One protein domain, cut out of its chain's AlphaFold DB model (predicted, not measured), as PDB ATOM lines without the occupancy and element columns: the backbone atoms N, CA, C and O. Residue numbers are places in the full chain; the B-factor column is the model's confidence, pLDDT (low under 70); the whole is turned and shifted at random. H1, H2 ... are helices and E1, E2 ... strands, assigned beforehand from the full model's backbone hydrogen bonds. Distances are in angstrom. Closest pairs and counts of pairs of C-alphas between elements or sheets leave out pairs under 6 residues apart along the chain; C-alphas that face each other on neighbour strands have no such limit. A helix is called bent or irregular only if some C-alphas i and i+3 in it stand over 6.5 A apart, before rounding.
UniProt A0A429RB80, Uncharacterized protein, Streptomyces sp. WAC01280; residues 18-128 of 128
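Overview. This is residues 18 to 128 of the 128 residues of an uncharacterized protein of Streptomyces sp. WAC01280 (UniProt A0A429RB80). A strongly twisted sheet of four strands has the short helix H1 over one face and H2a, the first arm of a long bent helix, over the other. The second arm, H2b, grazes the sheet and runs away beyond it toward the small helix H3 at the far end, where residues 122 to 128 stick out. The printed part has 111 residues, with three named helices and four named strands in the order H1 E1 E2 E3 E4 H2 H3; the sheet runs E1 E2 E3 E4, all antiparallel. The class is mixed, helices and strands, and the whole is loose, with a radius of gyration of the C-alphas of 18.8 A and spans of 66 by 32 by 17 A.

Along the chain. Find C-alpha 25 at (-30.565, 435.824, -52.984); from there H1 runs to residue 31, 9.8 A. Next come E1, residues 34 to 40, 17.2 A, and E2, residues 48 to 55, 23.1 A. E3, residues 66 to 72, covers 19.5 A, and E4, residues 75 to 81, covers 20.0 A. At C-alpha 84, (-44.536, 434.243, -34.301), begins H2, residues 84 to 110, assigned as one helix by its hydrogen bonds but bent: C-alphas 93 and 96 are 7.2 A apart. Its arms are H2a, residues 84 to 93, 14.2 A, and H2b, residues 96 to 110, 20.9 A. H3, residues 119 to 126, 10.8 A, ends at C-alpha 126, (-69.468, 406.386, -60.097).

Arrangement. Start with the sheet, a meander, each strand the antiparallel neighbour of the one before, in three hairpins. Between E1 and E2 look at N 37 and O 52, 2.8 A; between E2 and E3 at N 53 and O 67, 2.8 A; between E3 and E4 at N 68 and O 79, 2.8 A. H1 is on the sheet, over E1, along the strands at 7 degrees on the local plane, which is only just fitted, to 6 C-alphas; its height over the sheet is 9.0 A. The closest C-alphas of H1 and E1 are those of Val 29 and His 35, 7.3 A apart. H2a is on the opposite face, at a height of 9.3 A over the sheet, along E3 at 8 degrees on the local plane; the closest C-alphas of H2a and E3, those of Phe 66 and Met 87, are 6.9 A apart. H2a and H2b stand at a steep tilt of 48 degrees. H2b only grazes the sheet, with residues 97 to 105; its closest C-alphas with E2 are those of Leu 48 and Leu 98, 6.3 A. H3 is not on the sheet; it is close to H2b but not clearly touching, about perpendicular at 83 degrees, with C-alphas 110 and 119 closest at 6.2 A. In H1, H2a, H2b and H3 every O i to N i+4 pair is within hydrogen-bond range.

Size, cuts and confidence. The two C-alphas farthest apart are those of Glu 60 and Thr 128, 65.9 A. The printed part has no cut, ends at the chain's last residue, 128, and has no long link. Mean pLDDT of the printed part is 79.7; look for values under 70 at residues 23, 45, 57 to 62 and 110 to 128.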
ATOM      1  N   PRO A  18     -30.465 446.834 -48.283       79.38
ATOM      2  CA  PRO A  18     -29.008 447.004 -48.215       79.38
ATOM      3  C   PRO A  18     -28.200 445.876 -48.871       79.38
ATOM      4  O   PRO A  18     -26.979 445.979 -48.978       79.38
ATOM      5  N   TYR A  19     -28.855 444.774 -49.236       79.44
ATOM      6  CA  TYR A  19     -28.241 443.547 -49.730       79.44
ATOM      7  C   TYR A  19     -28.698 443.186 -51.149       79.44
ATOM      8  O   TYR A  19     -28.298 442.137 -51.648       79.44
ATOM      9  N   GLU A  20     -29.490 444.035 -51.815       70.31
ATOM     10  CA  GLU A  20     -29.949 443.813 -53.198       70.31
ATOM     11  C   GLU A  20     -28.797 443.731 -54.209       70.31
ATOM     12  O   GLU A  20     -28.920 443.077 -55.241       70.31
ATOM     13  N   GLU A  21     -27.658 444.362 -53.907       70.62
ATOM     14  CA  GLU A  21     -26.454 444.306 -54.745       70.62
ATOM     15  C   GLU A  21     -25.770 442.927 -54.730       70.62
ATOM     16  O   GLU A  21     -24.891 442.656 -55.555       70.62
ATOM     17  N   LEU A  22     -26.150 442.038 -53.805       70.56
ATOM     18  CA  LEU A  22     -25.674 440.659 -53.812       70.56
ATOM     19  C   LEU A  22     -26.397 439.892 -54.923       70.56
ATOM     20  O   LEU A  22     -27.607 439.696 -54.889       70.56
ATOM     21  N   ASN A  23     -25.628 439.402 -55.898       69.62
ATOM     22  CA  ASN A  23     -26.153 438.603 -57.014       69.62
ATOM     23  C   ASN A  23     -26.790 437.269 -56.572       69.62
ATOM     24  O   ASN A  23     -27.430 436.606 -57.389       69.62
ATOM     25  N   ASP A  24     -26.586 436.856 -55.318       82.94
ATOM     26  CA  ASP A  24     -27.164 435.649 -54.738       82.94
ATOM     27  C   ASP A  24     -28.184 436.010 -53.646       82.94
ATOM     28  O   ASP A  24     -27.843 436.527 -52.578       82.94
ATOM     29  N   TRP A  25     -29.449 435.683 -53.919       83.44
ATOM     30  CA  TRP A  25     -30.565 435.824 -52.984       83.44
ATOM     31  C   TRP A  25     -30.269 435.176 -51.626       83.44
ATOM     32  O   TRP A  25     -30.523 435.773 -50.579       83.44
ATOM     33  N   ASP A  26     -29.685 433.975 -51.620       85.50
ATOM     34  CA  ASP A  26     -29.414 433.248 -50.381       85.50
ATOM     35  C   ASP A  26     -28.327 433.933 -49.544       85.50
ATOM     36  O   ASP A  26     -28.342 433.833 -48.312       85.50
ATOM     37  N   GLU A  27     -27.385 434.629 -50.184       85.94
ATOM     38  CA  GLU A  27     -26.385 435.440 -49.491       85.94
ATOM     39  C   GLU A  27     -27.020 436.690 -48.878       85.94
ATOM     40  O   GLU A  27     -26.777 436.965 -47.701       85.94
ATOM     41  N   GLY A  28     -27.897 437.386 -49.611       87.06
ATOM     42  CA  GLY A  28     -28.624 438.556 -49.101       87.06
ATOM     43  C   GLY A  28     -29.524 438.239 -47.913       87.06
ATOM     44  O   GLY A  28     -29.465 438.911 -46.880       87.06
ATOM     45  N   VAL A  29     -30.279 437.143 -47.990       89.75
ATOM     46  CA  VAL A  29     -31.140 436.680 -46.893       89.75
ATOM     47  C   VAL A  29     -30.319 436.347 -45.642       89.75
ATOM     48  O   VAL A  29     -30.673 436.766 -44.534       89.75
ATOM     49  N   LYS A  30     -29.183 435.653 -45.796       88.81
ATOM     50  CA  LYS A  30     -28.284 435.336 -44.671       88.81
ATOM     51  C   LYS A  30     -27.606 436.579 -44.100       88.81
ATOM     52  O   LYS A  30     -27.494 436.683 -42.880       88.81
ATOM     53  N   ALA A  31     -27.175 437.516 -44.944       86.06
ATOM     54  CA  ALA A  31     -26.567 438.776 -44.517       86.06
ATOM     55  C   ALA A  31     -27.558 439.633 -43.712       86.06
ATOM     56  O   ALA A  31     -27.201 440.191 -42.674       86.06
ATOM     57  N   ALA A  32     -28.836 439.617 -44.100       86.69
ATOM     58  CA  ALA A  32     -29.939 440.206 -43.345       86.69
ATOM     59  C   ALA A  32     -30.301 439.434 -42.053       86.69
ATOM     60  O   ALA A  32     -31.238 439.821 -41.344       86.69
ATOM     61  N   GLY A  33     -29.585 438.353 -41.726       89.81
ATOM     62  CA  GLY A  33     -29.763 437.540 -40.521       89.81
ATOM     63  C   GLY A  33     -30.948 436.578 -40.575       89.81
ATOM     64  O   GLY A  33     -31.342 436.037 -39.540       89.81
ATOM     65  N   TYR A  34     -31.556 436.381 -41.743       91.69
ATOM     66  CA  TYR A  34     -32.649 435.438 -41.929       91.69
ATOM     67  C   TYR A  34     -32.109 434.045 -42.241       91.69
ATOM     68  O   TYR A  34     -31.242 433.844 -43.087       91.69
ATOM     69  N   HIS A  35     -32.679 433.051 -41.569       91.94
ATOM     70  CA  HIS A  35     -32.393 431.645 -41.814       91.94
ATOM     71  C   HIS A  35     -33.694 430.908 -42.084       91.94
ATOM     72  O   HIS A  35     -34.711 431.164 -41.434       91.94
ATOM     73  N   ARG A  36     -33.662 429.976 -43.041       92.44
ATOM     74  CA  ARG A  36     -34.822 429.152 -43.377       92.44
ATOM     75  C   ARG A  36     -35.295 428.409 -42.128       92.44
ATOM     76  O   ARG A  36     -34.515 427.715 -41.479       92.44
ATOM     77  N   TRP A  37     -36.566 428.579 -41.798       93.06
ATOM     78  CA  TRP A  37     -37.199 427.991 -40.623       93.06
ATOM     79  C   TRP A  37     -38.156 426.866 -41.011       93.06
ATOM     80  O   TRP A  37     -38.093 425.779 -40.441       93.06
ATOM     81  N   SER A  38     -39.010 427.099 -42.005       90.69
ATOM     82  CA  SER A  38     -39.941 426.092 -42.516       90.69
ATOM     83  C   SER A  38     -40.318 426.376 -43.969       90.69
ATOM     84  O   SER A  38     -39.985 427.420 -44.530       90.69
ATOM     85  N   SER A  39     -40.990 425.422 -44.608       89.12
ATOM     86  CA  SER A  39     -41.605 425.620 -45.920       89.12
ATOM     87  C   SER A  39     -42.906 424.839 -46.019       89.12
ATOM     88  O   SER A  39     -43.001 423.728 -45.493       89.12
ATOM     89  N   PHE A  40     -43.886 425.410 -46.712       85.50
ATOM     90  CA  PHE A  40     -45.179 424.786 -46.976       85.50
ATOM     91  C   PHE A  40     -45.327 424.554 -48.472       85.50
ATOM     92  O   PHE A  40     -45.421 425.504 -49.247       85.50
ATOM     93  N   GLY A  41     -45.342 423.278 -48.853       78.31
ATOM     94  CA  GLY A  41     -45.201 422.863 -50.243       78.31
ATOM     95  C   GLY A  41     -43.746 422.914 -50.716       78.31
ATOM     96  O   GLY A  41     -42.824 423.258 -49.976       78.31
ATOM     97  N   CYS A  42     -43.550 422.536 -51.970       74.44
ATOM     98  CA  CYS A  42     -42.292 422.670 -52.688       74.44
ATOM     99  C   CYS A  42     -42.568 423.081 -54.138       74.44
ATOM    100  O   CYS A  42     -43.644 422.796 -54.676       74.44
ATOM    101  N   ARG A  43     -41.569 423.720 -54.750       73.88
ATOM    102  CA  ARG A  43     -41.593 424.223 -56.128       73.88
ATOM    103  C   ARG A  43     -41.998 423.171 -57.168       73.88
ATOM    104  O   ARG A  43     -42.653 423.514 -58.147       73.88
ATOM    105  N   ASP A  44     -41.607 421.916 -56.965       70.62
ATOM    106  CA  ASP A  44     -41.821 420.852 -57.955       70.62
ATOM    107  C   ASP A  44     -43.243 420.266 -57.902       70.62
ATOM    108  O   ASP A  44     -43.778 419.803 -58.915       70.62
ATOM    109  N   ASP A  45     -43.893 420.331 -56.738       68.94
ATOM    110  CA  ASP A  45     -45.198 419.702 -56.523       68.94
ATOM    111  C   ASP A  45     -46.358 420.688 -56.442       68.94
ATOM    112  O   ASP A  45     -47.502 420.287 -56.647       68.94
ATOM    113  N   ASN A  46     -46.092 421.964 -56.151       76.38
ATOM    114  CA  ASN A  46     -47.141 422.929 -55.845       76.38
ATOM    115  C   ASN A  46     -46.979 424.188 -56.700       76.38
ATOM    116  O   ASN A  46     -45.907 424.791 -56.711       76.38
ATOM    117  N   PRO A  47     -48.043 424.645 -57.384       82.25
ATOM    118  CA  PRO A  47     -47.991 425.873 -58.173       82.25
ATOM    119  C   PRO A  47     -47.848 427.126 -57.297       82.25
ATOM    120  O   PRO A  47     -47.489 428.182 -57.818       82.25
ATOM    121  N   LEU A  48     -48.119 426.994 -55.995       87.19
ATOM    122  CA  LEU A  48     -47.959 428.006 -54.961       87.19
ATOM    123  C   LEU A  48     -47.320 427.347 -53.729       87.19
ATOM    124  O   LEU A  48     -47.844 426.346 -53.235       87.19
ATOM    125  N   TRP A  49     -46.216 427.894 -53.225       89.06
ATOM    126  CA  TRP A  49     -45.564 427.422 -52.000       89.06
ATOM    127  C   TRP A  49     -45.074 428.594 -51.149       89.06
ATOM    128  O   TRP A  49     -44.908 429.714 -51.637       89.06
ATOM    129  N   LEU A  50     -44.857 428.325 -49.863       91.94
ATOM    130  CA  LEU A  50     -44.309 429.296 -48.920       91.94
ATOM    131  C   LEU A  50     -42.942 428.850 -48.429       91.94
ATOM    132  O   LEU A  50     -42.765 427.698 -48.027       91.94
ATOM    133  N   GLU A  51     -42.017 429.793 -48.346       93.19
ATOM    134  CA  GLU A  51     -40.769 429.632 -47.610       93.19
ATOM    135  C   GLU A  51     -40.750 430.625 -46.459       93.19
ATOM    136  O   GLU A  51     -40.918 431.828 -46.648       93.19
ATOM    137  N   VAL A  52     -40.589 430.113 -45.242       94.38
ATOM    138  CA  VAL A  52     -40.590 430.924 -44.029       94.38
ATOM    139  C   VAL A  52     -39.175 430.983 -43.498       94.38
ATOM    140  O   VAL A  52     -38.558 429.962 -43.181       94.38
ATOM    141  N   TYR A  53     -38.680 432.199 -43.351       94.62
ATOM    142  CA  TYR A  53     -37.391 432.505 -42.774       94.62
ATOM    143  C   TYR A  53     -37.595 433.222 -41.451       94.62
ATOM    144  O   TYR A  53     -38.463 434.083 -41.300       94.62
ATOM    145  N   ARG A  54     -36.764 432.873 -40.477       93.00
ATOM    146  CA  ARG A  54     -36.738 433.516 -39.172       93.00
ATOM    147  C   ARG A  54     -35.420 434.244 -39.011       93.00
ATOM    148  O   ARG A  54     -34.362 433.699 -39.324       93.00
ATOM    149  N   ARG A  55     -35.491 435.471 -38.514       90.06
ATOM    150  CA  ARG A  55     -34.308 436.252 -38.188       90.06
ATOM    151  C   ARG A  55     -33.685 435.717 -36.901       90.06
ATOM    152  O   ARG A  55     -34.361 435.615 -35.876       90.06
ATOM    153  N   TYR A  56     -32.406 435.371 -36.957       82.56
ATOM    154  CA  TYR A  56     -31.598 434.991 -35.803       82.56
ATOM    155  C   TYR A  56     -30.415 435.955 -35.739       82.56
ATOM    156  O   TYR A  56     -29.630 436.047 -36.675       82.56
ATOM    157  N   GLY A  57     -30.291 436.724 -34.660       68.94
ATOM    158  CA  GLY A  57     -29.281 437.776 -34.601       68.94
ATOM    159  C   GLY A  57     -29.462 438.704 -33.411       68.94
ATOM    160  O   GLY A  57     -30.322 438.467 -32.566       68.94
ATOM    161  N   LYS A  58     -28.602 439.726 -33.331       56.50
ATOM    162  CA  LYS A  58     -28.455 440.631 -32.181       56.50
ATOM    163  C   LYS A  58     -29.811 441.135 -31.643       56.50
ATOM    164  O   LYS A  58     -30.665 441.491 -32.451       56.50
ATOM    165  N   PRO A  59     -29.966 441.268 -30.311       55.75
ATOM    166  CA  PRO A  59     -31.201 441.731 -29.667       55.75
ATOM    167  C   PRO A  59     -31.691 443.125 -30.108       55.75
ATOM    168  O   PRO A  59     -32.813 443.499 -29.792       55.75
ATOM    169  N   GLU A  60     -30.870 443.879 -30.839       59.31
ATOM    170  CA  GLU A  60     -31.173 445.216 -31.362       59.31
ATOM    171  C   GLU A  60     -31.930 445.200 -32.708       59.31
ATOM    172  O   GLU A  60     -32.483 446.219 -33.109       59.31
ATOM    173  N   LEU A  61     -31.993 444.059 -33.409       62.00
ATOM    174  CA  LEU A  61     -32.773 443.900 -34.645       62.00
ATOM    175  C   LEU A  61     -34.232 443.583 -34.289       62.00
ATOM    176  O   LEU A  61     -34.627 442.422 -34.190       62.00
ATOM    177  N   THR A  62     -35.020 444.622 -34.033       67.62
ATOM    178  CA  THR A  62     -36.303 444.517 -33.322       67.62
ATOM    179  C   THR A  62     -37.500 444.080 -34.169       67.62
ATOM    180  O   THR A  62     -38.430 443.524 -33.599       67.62
ATOM    181  N   VAL A  63     -37.505 444.251 -35.494       77.56
ATOM    182  CA  VAL A  63     -38.583 443.795 -36.403       77.56
ATOM    183  C   VAL A  63     -38.130 443.937 -37.869       77.56
ATOM    184  O   VAL A  63     -37.263 444.769 -38.139       77.56
ATOM    185  N   PRO A  64     -38.680 443.170 -38.834       86.81
ATOM    186  CA  PRO A  64     -39.570 442.016 -38.672       86.81
ATOM    187  C   PRO A  64     -38.825 440.731 -38.275       86.81
ATOM    188  O   PRO A  64     -37.743 440.442 -38.790       86.81
ATOM    189  N   LEU A  65     -39.421 439.916 -37.394       91.25
ATOM    190  CA  LEU A  65     -38.827 438.649 -36.944       91.25
ATOM    191  C   LEU A  65     -38.924 437.536 -37.997       91.25
ATOM    192  O   LEU A  65     -38.059 436.658 -38.049       91.25
ATOM    193  N   PHE A  66     -39.966 437.563 -38.826       93.44
ATOM    194  CA  PHE A  66     -40.202 436.573 -39.868       93.44
ATOM    195  C   PHE A  66     -40.300 437.235 -41.238       93.44
ATOM    196  O   PHE A  66     -40.929 438.283 -41.398       93.44
ATOM    197  N   MET A  67     -39.709 436.572 -42.222       94.56
ATOM    198  CA  MET A  67     -39.847 436.863 -43.640       94.56
ATOM    199  C   MET A  67     -40.480 435.642 -44.298       94.56
ATOM    200  O   MET A  67     -40.064 434.510 -44.054       94.56
ATOM    201  N   ILE A  68     -41.511 435.861 -45.098       94.56
ATOM    202  CA  ILE A  68     -42.256 434.826 -45.793       94.56
ATOM    203  C   ILE A  68     -42.162 435.137 -47.276       94.56
ATOM    204  O   ILE A  68     -42.601 436.195 -47.722       94.56
ATOM    205  N   VAL A  69     -41.599 434.206 -48.031       93.31
ATOM    206  CA  VAL A  69     -41.544 434.274 -49.485       93.31
ATOM    207  C   VAL A  69     -42.701 433.445 -50.020       93.31
ATOM    208  O   VAL A  69     -42.741 432.223 -49.849       93.31
ATOM    209  N   VAL A  70     -43.667 434.117 -50.635       91.62
ATOM    210  CA  VAL A  70     -44.774 433.486 -51.352       91.62
ATOM    211  C   VAL A  70     -44.327 433.303 -52.781       91.62
ATOM    212  O   VAL A  70     -44.140 434.282 -53.492       91.62
ATOM    213  N   SER A  71     -44.160 432.063 -53.212       89.81
ATOM    214  CA  SER A  71     -43.655 431.782 -54.549       89.81
ATOM    215  C   SER A  71     -44.697 431.073 -55.397       89.81
ATOM    216  O   SER A  71     -45.340 430.117 -54.965       89.81
ATOM    217  N   ALA A  72     -44.816 431.538 -56.633       84.94
ATOM    218  CA  ALA A  72     -45.476 430.872 -57.740       84.94
ATOM    219  C   ALA A  72     -44.447 430.621 -58.856       84.94
ATOM    220  O   ALA A  72     -43.355 431.183 -58.844       84.94
ATOM    221  N   ARG A  73     -44.785 429.789 -59.850       76.38
ATOM    222  CA  ARG A  73     -43.845 429.263 -60.874       76.38
ATOM    223  C   ARG A  73     -42.831 430.263 -61.469       76.38
ATOM    224  O   ARG A  73     -41.737 429.838 -61.829       76.38
ATOM    225  N   HIS A  74     -43.171 431.550 -61.580       78.19
ATOM    226  CA  HIS A  74     -42.292 432.587 -62.144       78.19
ATOM    227  C   HIS A  74     -42.232 433.890 -61.341       78.19
ATOM    228  O   HIS A  74     -41.570 434.828 -61.772       78.19
ATOM    229  N   HIS A  75     -42.938 433.973 -60.218       82.19
ATOM    230  CA  HIS A  75     -43.040 435.201 -59.436       82.19
ATOM    231  C   HIS A  75     -42.947 434.849 -57.966       82.19
ATOM    232  O   HIS A  75     -43.484 433.825 -57.543       82.19
ATOM    233  N   TYR A  76     -42.299 435.708 -57.197       87.62
ATOM    234  CA  TYR A  76     -42.334 435.630 -55.752       87.62
ATOM    235  C   TYR A  76     -42.699 436.992 -55.181       87.62
ATOM    236  O   TYR A  76     -42.417 438.026 -55.777       87.62
ATOM    237  N   GLU A  77     -43.335 436.958 -54.024       90.00
ATOM    238  CA  GLU A  77     -43.665 438.123 -53.222       90.00
ATOM    239  C   GLU A  77     -43.072 437.914 -51.835       90.00
ATOM    240  O   GLU A  77     -43.169 436.824 -51.259       90.00
ATOM    241  N   VAL A  78     -42.455 438.956 -51.289       91.69
ATOM    242  CA  VAL A  78     -41.884 438.925 -49.943       91.69
ATOM    243  C   VAL A  78     -42.834 439.651 -49.011       91.69
ATOM    244  O   VAL A  78     -43.159 440.821 -49.202       91.69
ATOM    245  N   VAL A  79     -43.276 438.960 -47.966       93.19
ATOM    246  CA  VAL A  79     -44.026 439.581 -46.881       93.19
ATOM    247  C   VAL A  79     -43.333 439.345 -45.556       93.19
ATOM    248  O   VAL A  79     -42.616 438.373 -45.345       93.19
ATOM    249  N   TYR A  80     -43.596 440.242 -44.622       94.44
ATOM    250  CA  TYR A  80     -42.957 440.231 -43.319       94.44
ATOM    251  C   TYR A  80     -43.988 440.080 -42.214       94.44
ATOM    252  O   TYR A  80     -45.095 440.611 -42.328       94.44
ATOM    253  N   ALA A  81     -43.608 439.420 -41.127       93.56
ATOM    254  CA  ALA A  81     -44.401 439.345 -39.908       93.56
ATOM    255  C   ALA A  81     -43.550 439.739 -38.699       93.56
ATOM    256  O   ALA A  81     -42.382 439.355 -38.577       93.56
ATOM    257  N   GLU A  82     -44.139 440.529 -37.804       92.06
ATOM    258  CA  GLU A  82     -43.411 441.084 -36.661       92.06
ATOM    259  C   GLU A  82     -43.017 440.011 -35.637       92.06
ATOM    260  O   GLU A  82     -41.971 440.108 -35.002       92.06
ATOM    261  N   SER A  83     -43.849 438.978 -35.487       90.94
ATOM    262  CA  SER A  83     -43.784 437.997 -34.408       90.94
ATOM    263  C   SER A  83     -44.251 436.617 -34.883       90.94
ATOM    264  O   SER A  83     -44.788 436.457 -35.982       90.94
ATOM    265  N   LEU A  84     -44.049 435.600 -34.039       91.50
ATOM    266  CA  LEU A  84     -44.536 434.243 -34.301       91.50
ATOM    267  C   LEU A  84     -46.077 434.189 -34.371       91.50
ATOM    268  O   LEU A  84     -46.572 433.609 -35.333       91.50
ATOM    269  N   PRO A  85     -46.842 434.803 -33.443       93.38
ATOM    270  CA  PRO A  85     -48.298 434.897 -33.573       93.38
ATOM    271  C   PRO A  85     -48.754 435.519 -34.896       93.38
ATOM    272  O   PRO A  85     -49.558 434.909 -35.594       93.38
ATOM    273  N   ALA A  86     -48.178 436.660 -35.293       92.81
ATOM    274  CA  ALA A  86     -48.518 437.300 -36.563       92.81
ATOM    275  C   ALA A  86     -48.232 436.369 -37.755       92.81
ATOM    276  O   ALA A  86     -49.063 436.206 -38.643       92.81
ATOM    277  N   MET A  87     -47.083 435.690 -37.764       93.56
ATOM    278  CA  MET A  87     -46.755 434.727 -38.819       93.56
ATOM    279  C   MET A  87     -47.730 433.538 -38.852       93.56
ATOM    280  O   MET A  87     -48.168 433.144 -39.932       93.56
ATOM    281  N   MET A  88     -48.122 432.996 -37.695       92.69
ATOM    282  CA  MET A  88     -49.101 431.905 -37.629       92.69
ATOM    283  C   MET A  88     -50.483 432.349 -38.114       92.69
ATOM    284  O   MET A  88     -51.147 431.594 -38.823       92.69
ATOM    285  N   ASP A  89     -50.892 433.580 -37.808       93.19
ATOM    286  CA  ASP A  89     -52.130 434.165 -38.327       93.19
ATOM    287  C   ASP A  89     -52.083 434.329 -39.848       93.19
ATOM    288  O   ASP A  89     -53.049 433.994 -40.538       93.19
ATOM    289  N   LEU A  90     -50.954 434.791 -40.396       91.75
ATOM    290  CA  LEU A  90     -50.745 434.861 -41.843       91.75
ATOM    291  C   LEU A  90     -50.891 433.478 -42.482       91.75
ATOM    292  O   LEU A  90     -51.627 433.307 -43.456       91.75
ATOM    293  N   GLN A  91     -50.223 432.481 -41.902       90.06
ATOM    294  CA  GLN A  91     -50.275 431.106 -42.377       90.06
ATOM    295  C   GLN A  91     -51.703 430.550 -42.323       90.06
ATOM    296  O   GLN A  91     -52.147 429.918 -43.279       90.06
ATOM    297  N   ALA A  92     -52.454 430.816 -41.251       90.62
ATOM    298  CA  ALA A  92     -53.846 430.394 -41.122       90.62
ATOM    299  C   ALA A  92     -54.752 431.048 -42.179       90.62
ATOM    300  O   ALA A  92     -55.603 430.372 -42.759       90.62
ATOM    301  N   ARG A  93     -54.540 432.336 -42.489       91.19
ATOM    302  CA  ARG A  93     -55.280 433.058 -43.541       91.19
ATOM    303  C   ARG A  93     -54.995 432.508 -44.941       91.19
ATOM    304  O   ARG A  93     -55.874 432.553 -45.798       91.19
ATOM    305  N   TRP A  94     -53.791 431.992 -45.184       90.12
ATOM    306  CA  TRP A  94     -53.372 431.490 -46.498       90.12
ATOM    307  C   TRP A  94     -53.501 429.980 -46.681       90.12
ATOM    308  O   TRP A  94     -53.525 429.512 -47.821       90.12
ATOM    309  N   ALA A  95     -53.641 429.212 -45.598       87.69
ATOM    310  CA  ALA A  95     -53.771 427.760 -45.655       87.69
ATOM    311  C   ALA A  95     -54.856 427.277 -46.643       87.69
ATOM    312  O   ALA A  95     -54.541 426.392 -47.440       87.69
ATOM    313  N   PRO A  96     -56.071 427.868 -46.701       88.94
ATOM    314  CA  PRO A  96     -57.080 427.444 -47.673       88.94
ATOM    315  C   PRO A  96     -56.649 427.654 -49.129       88.94
ATOM    316  O   PRO A  96     -56.893 426.796 -49.972       88.94
ATOM    317  N   ALA A  97     -55.978 428.771 -49.432       87.44
ATOM    318  CA  ALA A  97     -55.516 429.077 -50.785       87.44
ATOM    319  C   ALA A  97     -54.397 428.122 -51.230       87.44
ATOM    320  O   ALA A  97     -54.432 427.616 -52.350       87.44
ATOM    321  N   LEU A  98     -53.453 427.816 -50.335       85.06
ATOM    322  CA  LEU A  98     -52.390 426.836 -50.589       85.06
ATOM    323  C   LEU A  98     -52.957 425.434 -50.819       85.06
ATOM    324  O   LEU A  98     -52.566 424.752 -51.763       85.06
ATOM    325  N   GLN A  99     -53.911 425.016 -49.985       85.38
ATOM    326  CA  GLN A  99     -54.582 423.724 -50.129       85.38
ATOM    327  C   GLN A  99     -55.366 423.637 -51.441       85.38
ATOM    328  O   GLN A  99     -55.254 422.639 -52.150       85.38
ATOM    329  N   ALA A 100     -56.117 424.683 -51.799       86.56
ATOM    330  CA  ALA A 100     -56.839 424.740 -53.066       86.56
ATOM    331  C   ALA A 100     -55.881 424.646 -54.263       86.56
ATOM    332  O   ALA A 100     -56.113 423.847 -55.166       86.56
ATOM    333  N   ALA A 101     -54.772 425.391 -54.236       84.31
ATOM    334  CA  ALA A 101     -53.759 425.362 -55.288       84.31
ATOM    335  C   ALA A 101     -53.135 423.965 -55.461       84.31
ATOM    336  O   ALA A 101     -52.990 423.491 -56.589       84.31
ATOM    337  N   ALA A 102     -52.825 423.278 -54.357       82.06
ATOM    338  CA  ALA A 102     -52.313 421.909 -54.384       82.06
ATOM    339  C   ALA A 102     -53.341 420.913 -54.956       82.06
ATOM    340  O   ALA A 102     -53.003 420.081 -55.796       82.06
ATOM    341  N   VAL A 103     -54.615 421.014 -54.554       83.94
ATOM    342  CA  VAL A 103     -55.692 420.150 -55.074       83.94
ATOM    343  C   VAL A 103     -55.922 420.384 -56.567       83.94
ATOM    344  O   VAL A 103     -56.065 419.420 -57.318       83.94
ATOM    345  N   THR A 104     -55.932 421.637 -57.023       82.44
ATOM    346  CA  THR A 104     -56.091 421.967 -58.446       82.44
ATOM    347  C   THR A 104     -54.953 421.400 -59.292       82.44
ATOM    348  O   THR A 104     -55.215 420.855 -60.361       82.44
ATOM    349  N   GLU A 105     -53.708 421.462 -58.817       79.25
ATOM    350  CA  GLU A 105     -52.568 420.845 -59.507       79.25
ATOM    351  C   GLU A 105     -52.712 419.320 -59.585       79.25
ATOM    352  O   GLU A 105     -52.509 418.740 -60.651       79.25
ATOM    353  N   LEU A 106     -53.118 418.664 -58.492       77.25
ATOM    354  CA  LEU A 106     -53.381 417.222 -58.497       77.25
ATOM    355  C   LEU A 106     -54.471 416.857 -59.508       77.25
ATOM    356  O   LEU A 106     -54.290 415.916 -60.276       77.25
ATOM    357  N   LEU A 107     -55.573 417.610 -59.549       78.81
ATOM    358  CA  LEU A 107     -56.636 417.405 -60.535       78.81
ATOM    359  C   LEU A 107     -56.127 417.603 -61.966       78.81
ATOM    360  O   LEU A 107     -56.415 416.772 -62.819       78.81
ATOM    361  N   GLY A 108     -55.320 418.635 -62.219       76.62
ATOM    362  CA  GLY A 108     -54.708 418.867 -63.529       76.62
ATOM    363  C   GLY A 108     -53.769 417.737 -63.964       76.62
ATOM    364  O   GLY A 108     -53.806 417.324 -65.119       76.62
ATOM    365  N   ARG A 109     -52.971 417.184 -63.040       71.88
ATOM    366  CA  ARG A 109     -52.123 416.003 -63.297       71.88
ATOM    367  C   ARG A 109     -52.954 414.742 -63.551       71.88
ATOM    368  O   ARG A 109     -52.565 413.909 -64.361       71.88
ATOM    369  N   LEU A 110     -54.090 414.590 -62.867       67.44
ATOM    370  CA  LEU A 110     -54.998 413.445 -63.016       67.44
ATOM    371  C   LEU A 110     -55.820 413.486 -64.310       67.44
ATOM    372  O   LEU A 110     -56.239 412.429 -64.781       67.44
ATOM    373  N   ASP A 111     -56.046 414.678 -64.860       64.06
ATOM    374  CA  ASP A 111     -56.749 414.906 -66.127       64.06
ATOM    375  C   ASP A 111     -55.806 414.834 -67.346       64.06
ATOM    376  O   ASP A 111     -56.235 415.037 -68.482       64.06
ATOM    377  N   ASP A 112     -54.517 414.506 -67.146       61.69
ATOM    378  CA  ASP A 112     -53.593 414.241 -68.250       61.69
ATOM    379  C   ASP A 112     -54.075 412.991 -69.025       61.69
ATOM    380  O   ASP A 112     -54.076 411.873 -68.487       61.69
ATOM    381  N   PRO A 113     -54.466 413.130 -70.309       54.00
ATOM    382  CA  PRO A 113     -55.014 412.038 -71.116       54.00
ATOM    383  C   PRO A 113     -54.016 410.898 -71.377       54.00
ATOM    384  O   PRO A 113     -54.387 409.857 -71.929       54.00
ATOM    385  N   ARG A 114     -52.745 411.053 -70.987       55.44
ATOM    386  CA  ARG A 114     -51.729 409.988 -71.031       55.44
ATOM    387  C   ARG A 114     -51.903 408.960 -69.911       55.44
ATOM    388  O   ARG A 114     -51.509 407.804 -70.076       55.44
ATOM    389  N   THR A 115     -52.541 409.334 -68.807       53.69
ATOM    390  CA  THR A 115     -52.859 408.451 -67.677       53.69
ATOM    391  C   THR A 115     -54.222 407.792 -67.885       53.69
ATOM    392  O   THR A 115     -55.247 408.242 -67.385       53.69
ATOM    393  N   LYS A 116     -54.251 406.668 -68.615       48.69
ATOM    394  CA  LYS A 116     -55.483 405.920 -68.957       48.69
ATOM    395  C   LYS A 116     -56.328 405.445 -67.754       48.69
ATOM    396  O   LYS A 116     -57.443 404.973 -67.964       48.69
ATOM    397  N   HIS A 117     -55.831 405.564 -66.520       49.25
ATOM    398  CA  HIS A 117     -56.484 405.107 -65.283       49.25
ATOM    399  C   HIS A 117     -56.434 406.155 -64.147       49.25
ATOM    400  O   HIS A 117     -56.282 405.801 -62.982       49.25
ATOM    401  N   GLY A 118     -56.519 407.450 -64.473       56.59
ATOM    402  CA  GLY A 118     -56.587 408.524 -63.472       56.59
ATOM    403  C   GLY A 118     -57.935 408.599 -62.737       56.59
ATOM    404  O   GLY A 118     -58.956 408.116 -63.228       56.59
ATOM    405  N   PHE A 119     -57.950 409.246 -61.565       59.31
ATOM    406  CA  PHE A 119     -59.124 409.475 -60.699       59.31
ATOM    407  C   PHE A 119     -60.353 410.029 -61.445       59.31
ATOM    408  O   PHE A 119     -61.479 409.681 -61.102       59.31
ATOM    409  N   ALA A 120     -60.160 410.813 -62.512       58.78
ATOM    410  CA  ALA A 120     -61.239 411.277 -63.388       58.78
ATOM    411  C   ALA A 120     -62.026 410.115 -64.035       58.78
ATOM    412  O   ALA A 120     -63.250 410.175 -64.148       58.78
ATOM    413  N   GLY A 121     -61.350 409.014 -64.383       57.38
ATOM    414  CA  GLY A 121     -61.985 407.777 -64.842       57.38
ATOM    415  C   GLY A 121     -62.793 407.074 -63.746       57.38
ATOM    416  O   GLY A 121     -63.873 406.557 -64.022       57.38
ATOM    417  N   LEU A 122     -62.319 407.116 -62.495       62.16
ATOM    418  CA  LEU A 122     -63.026 406.564 -61.333       62.16
ATOM    419  C   LEU A 122     -64.269 407.391 -60.976       62.16
ATOM    420  O   LEU A 122     -65.345 406.824 -60.814       62.16
ATOM    421  N   VAL A 123     -64.171 408.722 -60.937       64.69
ATOM    422  CA  VAL A 123     -65.325 409.604 -60.673       64.69
ATOM    423  C   VAL A 123     -66.378 409.472 -61.771       64.69
ATOM    424  O   VAL A 123     -67.569 409.388 -61.474       64.69
ATOM    425  N   ARG A 124     -65.959 409.364 -63.039       55.00
ATOM    426  CA  ARG A 124     -66.886 409.138 -64.153       55.00
ATOM    427  C   ARG A 124     -67.615 407.798 -64.045       55.00
ATOM    428  O   ARG A 124     -68.790 407.759 -64.371       55.00
ATOM    429  N   SER A 125     -66.963 406.743 -63.547       53.81
ATOM    430  CA  SER A 125     -67.602 405.432 -63.342       53.81
ATOM    431  C   SER A 125     -68.597 405.371 -62.180       53.81
ATOM    432  O   SER A 125     -69.395 404.447 -62.125       53.81
ATOM    433  N   VAL A 126     -68.551 406.330 -61.251       58.19
ATOM    434  CA  VAL A 126     -69.468 406.386 -60.097       58.19
ATOM    435  C   VAL A 126     -70.696 407.263 -60.396       58.19
ATOM    436  O   VAL A 126     -71.711 407.150 -59.717       58.19
ATOM    437  N   LEU A 127     -70.620 408.125 -61.416       52.28
ATOM    438  CA  LEU A 127     -71.692 409.046 -61.825       52.28
ATOM    439  C   LEU A 127     -72.512 408.567 -63.042       52.28
ATOM    440  O   LEU A 127     -73.400 409.292 -63.489       52.28
ATOM    441  N   THR A 128     -72.233 407.372 -63.567       45.12
ATOM    442  CA  THR A 128     -73.032 406.660 -64.588       45.12
ATOM    443  C   THR A 128     -73.502 405.330 -64.044       45.12
ATOM    444  O   THR A 128     -74.689 405.003 -64.250       45.12
TER     445      THR A 128